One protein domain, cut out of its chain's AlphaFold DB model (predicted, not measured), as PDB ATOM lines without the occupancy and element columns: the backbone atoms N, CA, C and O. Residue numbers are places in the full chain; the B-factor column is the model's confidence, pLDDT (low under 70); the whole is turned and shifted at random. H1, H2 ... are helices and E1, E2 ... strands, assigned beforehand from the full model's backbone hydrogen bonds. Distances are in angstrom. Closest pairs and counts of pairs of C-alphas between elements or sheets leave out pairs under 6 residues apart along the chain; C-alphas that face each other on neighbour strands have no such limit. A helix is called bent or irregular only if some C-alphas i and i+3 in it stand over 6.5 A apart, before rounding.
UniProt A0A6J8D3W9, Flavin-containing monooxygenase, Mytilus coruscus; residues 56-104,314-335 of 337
ATOM      1  N   LEU A  56      -4.168 -15.671 -48.978       92.69
ATOM      2  CA  LEU A  56      -2.962 -16.201 -48.330       92.69
ATOM      3  C   LEU A  56      -2.010 -15.070 -47.907       92.69
ATOM      4  O   LEU A  56      -2.153 -13.928 -48.340       92.69
ATOM      5  N   TYR A  57      -1.045 -15.391 -47.039       91.06
ATOM      6  CA  TYR A  57      -0.052 -14.439 -46.512       91.06
ATOM      7  C   TYR A  57      -0.671 -13.199 -45.840       91.06
ATOM      8  O   TYR A  57      -0.112 -12.105 -45.851       91.06
ATOM      9  N   ARG A  58      -1.854 -13.381 -45.244       92.50
ATOM     10  CA  ARG A  58      -2.608 -12.374 -44.496       92.50
ATOM     11  C   ARG A  58      -2.793 -12.844 -43.059       92.50
ATOM     12  O   ARG A  58      -3.565 -13.760 -42.783       92.50
ATOM     13  N   LYS A  59      -2.053 -12.232 -42.136       92.06
ATOM     14  CA  LYS A  59      -2.081 -12.553 -40.708       92.06
ATOM     15  C   LYS A  59      -3.057 -11.622 -40.002       92.06
ATOM     16  O   LYS A  59      -2.834 -10.417 -39.956       92.06
ATOM     17  N   VAL A  60      -4.122 -12.178 -39.428       93.19
ATOM     18  CA  VAL A  60      -5.013 -11.428 -38.531       93.19
ATOM     19  C   VAL A  60      -4.253 -11.119 -37.240       93.19
ATOM     20  O   VAL A  60      -3.728 -12.036 -36.603       93.19
ATOM     21  N   VAL A  61      -4.176  -9.839 -36.873       92.50
ATOM     22  CA  VAL A  61      -3.435  -9.360 -35.692       92.50
ATOM     23  C   VAL A  61      -4.328  -8.760 -34.612       92.50
ATOM     24  O   VAL A  61      -3.967  -8.855 -33.446       92.50
ATOM     25  N   SER A  62      -5.496  -8.218 -34.972       93.44
ATOM     26  CA  SER A  62      -6.525  -7.816 -34.005       93.44
ATOM     27  C   SER A  62      -7.933  -8.061 -34.552       93.44
ATOM     28  O   SER A  62      -8.175  -7.913 -35.751       93.44
ATOM     29  N   ILE A  63      -8.857  -8.425 -33.668       94.38
ATOM     30  CA  ILE A  63     -10.302  -8.477 -33.870       94.38
ATOM     31  C   ILE A  63     -10.929  -7.761 -32.670       94.38
ATOM     32  O   ILE A  63     -10.876  -8.247 -31.538       94.38
ATOM     33  N   GLU A  64     -11.535  -6.611 -32.943       92.44
ATOM     34  CA  GLU A  64     -12.148  -5.705 -31.970       92.44
ATOM     35  C   GLU A  64     -13.628  -5.497 -32.316       92.44
ATOM     36  O   GLU A  64     -14.018  -5.558 -33.485       92.44
ATOM     37  N   ARG A  65     -14.467  -5.204 -31.317       90.69
ATOM     38  CA  ARG A  65     -15.839  -4.748 -31.568       90.69
ATOM     39  C   ARG A  65     -15.833  -3.242 -31.835       90.69
ATOM     40  O   ARG A  65     -15.257  -2.488 -31.057       90.69
ATOM     41  N   GLN A  66     -16.485  -2.800 -32.908       90.06
ATOM     42  CA  GLN A  66     -16.603  -1.389 -33.275       90.06
ATOM     43  C   GLN A  66     -18.076  -1.050 -33.540       90.06
ATOM     44  O   GLN A  66     -18.558  -1.104 -34.668       90.06
ATOM     45  N   GLY A  67     -18.803  -0.714 -32.471       88.62
ATOM     46  CA  GLY A  67     -20.256  -0.544 -32.527       88.62
ATOM     47  C   GLY A  67     -20.957  -1.878 -32.796       88.62
ATOM     48  O   GLY A  67     -20.680  -2.876 -32.127       88.62
ATOM     49  N   GLU A  68     -21.857  -1.908 -33.779       90.06
ATOM     50  CA  GLU A  68     -22.532  -3.147 -34.184       90.06
ATOM     51  C   GLU A  68     -21.605  -4.110 -34.944       90.06
ATOM     52  O   GLU A  68     -21.789  -5.324 -34.844       90.06
ATOM     53  N   ASP A  69     -20.578  -3.602 -35.628       94.88
ATOM     54  CA  ASP A  69     -19.658  -4.384 -36.458       94.88
ATOM     55  C   ASP A  69     -18.413  -4.876 -35.694       94.88
ATOM     56  O   ASP A  69     -18.107  -4.471 -34.567       94.88
ATOM     57  N   TRP A  70     -17.664  -5.765 -36.343       94.38
ATOM     58  CA  TRP A  70     -16.316  -6.172 -35.968       94.38
ATOM     59  C   TRP A  70     -15.285  -5.506 -36.869       94.38
ATOM     60  O   TRP A  70     -15.410  -5.522 -38.095       94.38
ATOM     61  N   LYS A  71     -14.220  -4.999 -36.254       95.38
ATOM     62  CA  LYS A  71     -13.032  -4.476 -36.918       95.38
ATOM     63  C   LYS A  71     -11.943  -5.540 -36.876       95.38
ATOM     64  O   LYS A  71     -11.492  -5.929 -35.800       95.38
ATOM     65  N   VAL A  72     -11.514  -5.999 -38.044       95.56
ATOM     66  CA  VAL A  72     -10.465  -7.011 -38.209       95.56
ATOM     67  C   VAL A  72      -9.240  -6.347 -38.825       95.56
ATOM     68  O   VAL A  72      -9.292  -5.856 -39.953       95.56
ATOM     69  N   ILE A  73      -8.138  -6.326 -38.080       94.44
ATOM     70  CA  ILE A  73      -6.850  -5.788 -38.518       94.44
ATOM     71  C   ILE A  73      -5.981  -6.941 -39.017       94.44
ATOM     72  O   ILE A  73      -5.786  -7.945 -38.324       94.44
ATOM     73  N   VAL A  74      -5.448  -6.779 -40.222       94.69
ATOM     74  CA  VAL A  74      -4.668  -7.778 -40.950       94.69
ATOM     75  C   VAL A  74      -3.339  -7.160 -41.383       94.69
ATOM     76  O   VAL A  74      -3.287  -5.992 -41.750       94.69
ATOM     77  N   GLN A  75      -2.266  -7.947 -41.347       93.69
ATOM     78  CA  GLN A  75      -0.950  -7.576 -41.871       93.69
ATOM     79  C   GLN A  75      -0.507  -8.565 -42.952       93.69
ATOM     80  O   GLN A  75      -0.812  -9.762 -42.856       93.69
ATOM     81  N   GLU A  76       0.217  -8.094 -43.968       93.25
ATOM     82  CA  GLU A  76       0.893  -8.990 -44.906       93.25
ATOM     83  C   GLU A  76       2.154  -9.581 -44.263       93.25
ATOM     84  O   GLU A  76       2.929  -8.904 -43.583       93.25
ATOM     85  N   VAL A  77       2.348 -10.877 -44.484       91.50
ATOM     86  CA  VAL A  77       3.519 -11.629 -44.026       91.50
ATOM     87  C   VAL A  77       4.258 -12.238 -45.212       91.50
ATOM     88  O   VAL A  77       3.737 -12.302 -46.325       91.50
ATOM     89  N   GLU A  78       5.490 -12.673 -44.990       89.56
ATOM     90  CA  GLU A  78       6.218 -13.497 -45.953       89.56
ATOM     91  C   GLU A  78       5.716 -14.954 -45.950       89.56
ATOM     92  O   GLU A  78       4.790 -15.326 -45.220       89.56
ATOM     93  N   GLU A  79       6.322 -15.795 -46.792       85.38
ATOM     94  CA  GLU A  79       5.966 -17.216 -46.915       85.38
ATOM     95  C   GLU A  79       6.211 -18.008 -45.614       85.38
ATOM     96  O   GLU A  79       5.553 -19.017 -45.363       85.38
ATOM     97  N   ASP A  80       7.077 -17.501 -44.728       80.50
ATOM     98  CA  ASP A  80       7.288 -18.041 -43.381       80.50
ATOM     99  C   ASP A  80       6.087 -17.831 -42.427       80.50
ATOM    100  O   ASP A  80       5.999 -18.484 -41.384       80.50
ATOM    101  N   GLY A  81       5.151 -16.931 -42.758       76.25
ATOM    102  CA  GLY A  81       4.007 -16.553 -41.923       76.25
ATOM    103  C   GLY A  81       4.359 -15.822 -40.614       76.25
ATOM    104  O   GLY A  81       3.485 -15.634 -39.758       76.25
ATOM    105  N   ILE A  82       5.622 -15.435 -40.427       78.19
ATOM    106  CA  ILE A  82       6.171 -14.825 -39.208       78.19
ATOM    107  C   ILE A  82       6.656 -13.408 -39.506       78.19
ATOM    108  O   ILE A  82       6.283 -12.487 -38.772       78.19
ATOM    109  N   THR A  83       7.453 -13.245 -40.560       83.31
ATOM    110  CA  THR A  83       8.059 -11.979 -40.965       83.31
ATOM    111  C   THR A  83       6.977 -11.073 -41.543       83.31
ATOM    112  O   THR A  83       6.332 -11.406 -42.535       83.31
ATOM    113  N   VAL A  84       6.726  -9.944 -40.877       84.12
ATOM    114  CA  VAL A  84       5.716  -8.955 -41.281       84.12
ATOM    115  C   VAL A  84       6.338  -7.997 -42.287       84.12
ATOM    116  O   VAL A  84       7.403  -7.438 -42.027       84.12
ATOM    117  N   LYS A  85       5.655  -7.759 -43.409       84.00
ATOM    118  CA  LYS A  85       6.074  -6.732 -44.366       84.00
ATOM    119  C   LYS A  85       5.695  -5.355 -43.826       84.00
ATOM    120  O   LYS A  85       4.534  -5.129 -43.475       84.00
ATOM    121  N   ALA A  86       6.667  -4.447 -43.750       73.56
ATOM    122  CA  ALA A  86       6.452  -3.091 -43.246       73.56
ATOM    123  C   ALA A  86       5.305  -2.380 -43.990       73.56
ATOM    124  O   ALA A  86       5.117  -2.580 -45.187       73.56
ATOM    125  N   ASP A  87       4.532  -1.578 -43.255       73.06
ATOM    126  CA  ASP A  87       3.443  -0.718 -43.750       73.06
ATOM    127  C   ASP A  87       2.262  -1.416 -44.469       73.06
ATOM    128  O   ASP A  87       1.445  -0.768 -45.120       73.06
ATOM    129  N   THR A  88       2.088  -2.733 -44.294       79.94
ATOM    130  CA  THR A  88       1.024  -3.531 -44.950       79.94
ATOM    131  C   THR A  88      -0.237  -3.765 -44.099       79.94
ATOM    132  O   THR A  88      -0.771  -4.875 -44.048       79.94
ATOM    133  N   GLN A  89      -0.731  -2.740 -43.395       86.81
ATOM    134  CA  GLN A  89      -1.912  -2.888 -42.535       86.81
ATOM    135  C   GLN A  89      -3.233  -2.714 -43.308       86.81
ATOM    136  O   GLN A  89      -3.599  -1.614 -43.712       86.81
ATOM    137  N   GLU A  90      -3.992  -3.801 -43.439       92.94
ATOM    138  CA  GLU A  90      -5.353  -3.816 -43.979       92.94
ATOM    139  C   GLU A  90      -6.382  -3.832 -42.833       92.94
ATOM    140  O   GLU A  90      -6.193  -4.507 -41.817       92.94
ATOM    141  N   VAL A  91      -7.497  -3.113 -42.993       94.06
ATOM    142  CA  VAL A  91      -8.609  -3.096 -42.026       94.06
ATOM    143  C   VAL A  91      -9.895  -3.512 -42.726       94.06
ATOM    144  O   VAL A  91     -10.279  -2.925 -43.735       94.06
ATOM    145  N   TYR A  92     -10.573  -4.507 -42.161       93.81
ATOM    146  CA  TYR A  92     -11.860  -5.007 -42.628       93.81
ATOM    147  C   TYR A  92     -12.935  -4.725 -41.578       93.81
ATOM    148  O   TYR A  92     -12.708  -4.935 -40.386       93.81
ATOM    149  N   LEU A  93     -14.112  -4.286 -42.024       95.50
ATOM    150  CA  LEU A  93     -15.317  -4.191 -41.200       95.50
ATOM    151  C   LEU A  93     -16.275  -5.317 -41.594       95.50
ATOM    152  O   LEU A  93     -16.520  -5.532 -42.782       95.50
ATOM    153  N   ALA A  94     -16.789  -6.055 -40.612       94.81
ATOM    154  CA  ALA A  94     -17.655  -7.206 -40.842       94.81
ATOM    155  C   ALA A  94     -18.715  -7.359 -39.746       94.81
ATOM    156  O   ALA A  94     -18.399  -7.340 -38.560       94.81
ATOM    157  N   LYS A  95     -19.964  -7.636 -40.137       94.94
ATOM    158  CA  LYS A  95     -21.069  -7.896 -39.194       94.94
ATOM    159  C   LYS A  95     -20.837  -9.123 -38.309       94.94
ATOM    160  O   LYS A  95     -21.289  -9.169 -37.171       94.94
ATOM    161  N   ASN A  96     -20.138 -10.127 -38.836       93.62
ATOM    162  CA  ASN A  96     -19.856 -11.396 -38.166       93.62
ATOM    163  C   ASN A  96     -18.429 -11.852 -38.483       93.62
ATOM    164  O   ASN A  96     -17.945 -11.636 -39.593       93.62
ATOM    165  N   VAL A  97     -17.789 -12.539 -37.533       93.00
ATOM    166  CA  VAL A  97     -16.447 -13.114 -37.697       93.00
ATOM    167  C   VAL A  97     -16.463 -14.577 -37.264       93.00
ATOM    168  O   VAL A  97     -16.850 -14.892 -36.142       93.00
ATOM    169  N   ALA A  98     -16.025 -15.473 -38.150       92.44
ATOM    170  CA  ALA A  98     -15.854 -16.893 -37.859       92.44
ATOM    171  C   ALA A  98     -14.366 -17.208 -37.640       92.44
ATOM    172  O   ALA A  98     -13.532 -16.937 -38.503       92.44
ATOM    173  N   ILE A  99     -14.023 -17.789 -36.487       90.06
ATOM    174  CA  ILE A  99     -12.633 -18.070 -36.106       90.06
ATOM    175  C   ILE A  99     -12.316 -19.545 -36.365       90.06
ATOM    176  O   ILE A  99     -12.781 -20.428 -35.650       90.06
ATOM    177  N   ALA A 100     -11.477 -19.804 -37.370       90.38
ATOM    178  CA  ALA A 100     -11.058 -21.148 -37.782       90.38
ATOM    179  C   ALA A 100      -9.562 -21.439 -37.510       90.38
ATOM    180  O   ALA A 100      -8.964 -22.308 -38.138       90.38
ATOM    181  N   SER A 101      -8.937 -20.732 -36.559       85.69
ATOM    182  CA  SER A 101      -7.502 -20.856 -36.227       85.69
ATOM    183  C   SER A 101      -7.098 -22.180 -35.556       85.69
ATOM    184  O   SER A 101      -5.907 -22.430 -35.353       85.69
ATOM    185  N   GLY A 102      -8.070 -23.025 -35.198       81.12
ATOM    186  CA  GLY A 102      -7.872 -24.311 -34.526       81.12
ATOM    187  C   GLY A 102      -7.465 -24.200 -33.049       81.12
ATOM    188  O   GLY A 102      -7.322 -23.110 -32.497       81.12
ATOM    189  N   HIS A 103      -7.282 -25.356 -32.401       74.00
ATOM    190  CA  HIS A 103      -7.096 -25.466 -30.947       74.00
ATOM    191  C   HIS A 103      -5.776 -26.131 -30.501       74.00
ATOM    192  O   HIS A 103      -5.552 -26.292 -29.304       74.00
ATOM    193  N   HIS A 104      -4.875 -26.497 -31.426       65.56
ATOM    194  CA  HIS A 104      -3.545 -27.050 -31.094       65.56
ATOM    195  C   HIS A 104      -2.409 -26.043 -31.346       65.56
ATOM    196  O   HIS A 104      -1.366 -26.380 -31.906       65.56
ATOM    197  N   ASP A 314      -4.795 -20.771 -28.355       82.88
ATOM    198  CA  ASP A 314      -4.099 -19.487 -28.361       82.88
ATOM    199  C   ASP A 314      -4.802 -18.582 -29.378       82.88
ATOM    200  O   ASP A 314      -4.860 -18.907 -30.566       82.88
ATOM    201  N   LEU A 315      -5.394 -17.489 -28.896       87.38
ATOM    202  CA  LEU A 315      -6.171 -16.528 -29.690       87.38
ATOM    203  C   LEU A 315      -5.592 -15.118 -29.477       87.38
ATOM    204  O   LEU A 315      -6.274 -14.248 -28.937       87.38
ATOM    205  N   PRO A 316      -4.312 -14.882 -29.837       87.44
ATOM    206  CA  PRO A 316      -3.599 -13.651 -29.487       87.44
ATOM    207  C   PRO A 316      -4.197 -12.400 -30.142       87.44
ATOM    208  O   PRO A 316      -4.009 -11.305 -29.629       87.44
ATOM    209  N   PHE A 317      -4.931 -12.577 -31.242       89.94
ATOM    210  CA  PHE A 317      -5.595 -11.527 -32.011       89.94
ATOM    211  C   PHE A 317      -6.960 -11.094 -31.450       89.94
ATOM    212  O   PHE A 317      -7.567 -10.193 -32.007       89.94
ATOM    213  N   LEU A 318      -7.500 -11.732 -30.408       90.50
ATOM    214  CA  LEU A 318      -8.725 -11.246 -29.757       90.50
ATOM    215  C   LEU A 318      -8.381 -10.193 -28.702       90.50
ATOM    216  O   LEU A 318      -7.415 -10.384 -27.963       90.50
ATOM    217  N   SER A 319      -9.188  -9.137 -28.554       85.81
ATOM    218  CA  SER A 319      -9.109  -8.283 -27.359       85.81
ATOM    219  C   SER A 319      -9.471  -9.078 -26.095       85.81
ATOM    220  O   SER A 319     -10.174 -10.091 -26.169       85.81
ATOM    221  N   ASP A 320      -8.971  -8.662 -24.931       83.62
ATOM    222  CA  ASP A 320      -9.136  -9.443 -23.697       83.62
ATOM    223  C   ASP A 320     -10.602  -9.538 -23.244       83.62
ATOM    224  O   ASP A 320     -11.023 -10.614 -22.818       83.62
ATOM    225  N   ASP A 321     -11.415  -8.501 -23.474       83.56
ATOM    226  CA  ASP A 321     -12.870  -8.537 -23.250       83.56
ATOM    227  C   ASP A 321     -13.534  -9.671 -24.052       83.56
ATOM    228  O   ASP A 321     -14.345 -10.447 -23.542       83.56
ATOM    229  N   VAL A 322     -13.143  -9.824 -25.324       84.00
ATOM    230  CA  VAL A 322     -13.668 -10.881 -26.198       84.00
ATOM    231  C   VAL A 322     -13.128 -12.244 -25.758       84.00
ATOM    232  O   VAL A 322     -13.905 -13.197 -25.669       84.00
ATOM    233  N   LYS A 323     -11.838 -12.351 -25.395       83.94
ATOM    234  CA  LYS A 323     -11.267 -13.591 -24.837       83.94
ATOM    235  C   LYS A 323     -12.039 -14.059 -23.604       83.94
ATOM    236  O   LYS A 323     -12.361 -15.241 -23.531       83.94
ATOM    237  N   GLN A 324     -12.381 -13.162 -22.677       81.25
ATOM    238  CA  GLN A 324     -13.138 -13.501 -21.467       81.25
ATOM    239  C   GLN A 324     -14.534 -14.055 -21.774       81.25
ATOM    240  O   GLN A 324     -15.000 -14.944 -21.061       81.25
ATOM    241  N   THR A 325     -15.200 -13.604 -22.843       81.12
ATOM    242  CA  THR A 325     -16.494 -14.191 -23.249       81.12
ATOM    243  C   THR A 325     -16.359 -15.585 -23.870       81.12
ATOM    244  O   THR A 325     -17.217 -16.434 -23.641       81.12
ATOM    245  N   VAL A 326     -15.272 -15.853 -24.604       80.31
ATOM    246  CA  VAL A 326     -15.101 -17.080 -25.409       80.31
ATOM    247  C   VAL A 326     -14.303 -18.179 -24.689       80.31
ATOM    248  O   VAL A 326     -14.475 -19.358 -24.997       80.31
ATOM    249  N   LEU A 327     -13.442 -17.836 -23.728       79.38
ATOM    250  CA  LEU A 327     -12.564 -18.772 -23.018       79.38
ATOM    251  C   LEU A 327     -12.900 -18.864 -21.524       79.38
ATOM    252  O   LEU A 327     -13.222 -17.874 -20.865       79.38
ATOM    253  N   ASP A 328     -12.784 -20.071 -20.974       74.06
ATOM    254  CA  ASP A 328     -12.710 -20.304 -19.532       74.06
ATOM    255  C   ASP A 328     -11.260 -20.131 -19.060       74.06
ATOM    256  O   ASP A 328     -10.370 -20.888 -19.457       74.06
ATOM    257  N   GLU A 329     -11.036 -19.137 -18.201       66.00
ATOM    258  CA  GLU A 329      -9.724 -18.771 -17.658       66.00
ATOM    259  C   GLU A 329      -9.058 -19.923 -16.886       66.00
ATOM    260  O   GLU A 329      -7.836 -20.068 -16.926       66.00
ATOM    261  N   ASN A 330      -9.848 -20.783 -16.231       62.41
ATOM    262  CA  ASN A 330      -9.323 -21.872 -15.408       62.41
ATOM    263  C   ASN A 330      -8.899 -23.089 -16.236       62.41
ATOM    264  O   ASN A 330      -7.931 -23.771 -15.891       62.41
ATOM    265  N   SER A 331      -9.625 -23.391 -17.317       63.25
ATOM    266  CA  SER A 331      -9.411 -24.612 -18.104       63.25
ATOM    267  C   SER A 331      -8.793 -24.386 -19.487       63.25
ATOM    268  O   SER A 331      -8.318 -25.345 -20.097       63.25
ATOM    269  N   ASN A 332      -8.738 -23.137 -19.972       67.00
ATOM    270  CA  ASN A 332      -8.309 -22.765 -21.330       67.00
ATOM    271  C   ASN A 332      -9.110 -23.505 -22.429       67.00
ATOM    272  O   ASN A 332      -8.615 -23.736 -23.536       67.00
ATOM    273  N   ASN A 333     -10.349 -23.889 -22.116       69.88
ATOM    274  CA  ASN A 333     -11.318 -24.414 -23.070       69.88
ATOM    275  C   ASN A 333     -12.215 -23.284 -23.584       69.88
ATOM    276  O   ASN A 333     -12.342 -22.235 -22.949       69.88
ATOM    277  N   LEU A 334     -12.869 -23.523 -24.721       74.00
ATOM    278  CA  LEU A 334     -13.956 -22.664 -25.179       74.00
ATOM    279  C   LEU A 334     -15.135 -22.770 -24.204       74.00
ATOM    280  O   LEU A 334     -15.530 -23.876 -23.827       74.00
ATOM    281  N   LYS A 335     -15.716 -21.626 -23.840       72.62
ATOM    282  CA  LYS A 335     -17.036 -21.548 -23.211       72.62
ATOM    283  C   LYS A 335     -18.067 -21.959 -24.258       72.62
ATOM    284  O   LYS A 335     -18.454 -21.163 -25.107       72.62
TER     285      LYS A 335
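This is residues 56 to 104 and 314 to 335 of the 337 residues of the protein "Flavin-containing monooxygenase" of Mytilus coruscus (UniProt A0A6J8D3W9). What is the main picture? Three long strands, E1, E2 and E3, lie side by side in one bent and twisted sheet, and a second piece of the printed part, residues 314 to 335 with the short helix H1, lies beyond the edge strand E1. How is it built along the chain? The printed part has 71 residues, with three named strands and one named helix that follow each other along the chain as E1, E2, E3, H1; the sheet, E1 - E2 - E3, is antiparallel throughout, and the class is mostly strand, with 7 residues in the helix and 29 in the strands. How large and how dense is it? It is only just compact, close to loose, with a radius of gyration of the C-alphas of 13.4 A, and only just flat, spanning 36 by 31 by 17 A.

Where are the strands? E1 is residues 58 to 66, 21.0 A from first to last C-alpha, starting at C-alpha 58 (-2.608, -12.374, -44.496). E2 is residues 69 to 77, 25.4 A long, and E3 is residues 84 to 94, 23.4 A long, ending at C-alpha 94 (-17.655, -7.206, -40.842). Do they run straight? E1 bends by 61 degrees at residue 61, and E3 bends by 90 degrees at residue 87. Where is the helix? H1 is residues 320 to 326, 9.8 A long, ending at C-alpha 326 (-15.101, -17.080, -25.409).

How do the strands pair? E1, E2 and E3 form a meander, each strand the antiparallel neighbour of the one before; E2 is the inner strand, and E1 and E3 are the edge strands. How does the hairpin of E1 and E2 meet? Their directions stand at 160 degrees, the facing C-alphas 60 and 74 are 4.4 A apart, and N 71 and O 64 are within hydrogen-bond range at 2.8 A. And the hairpin of E2 and E3? Their directions stand at 158 degrees, the facing C-alphas 77 and 84 are 4.4 A apart, and N 72 and O 92 are within hydrogen-bond range at 2.8 A. Where is H1? It is on the sheet but only grazes it, with residues 320 to 322; the closest C-alphas of E1 and H1 are those of Glu 64 and Val 322, 7.9 A apart. In H1 every O i to N i+4 pair is within hydrogen-bond range.

How far does it reach? The two C-alphas farthest apart are those of Asp 87 and Asn 330, at 37.6 A. Is there a cut, and how are the parts linked? Residues 105 to 313 are not printed, and C-alphas 104 and 314 are 8.1 A apart across this cut, which falls in the link from E3 to H1. The link from E1 to E2 is tight, and that from E2 to E3 is short. Where is confidence low? The mean pLDDT of the printed part is 85.6, with residue 104 and residues 329 to 333 under 70.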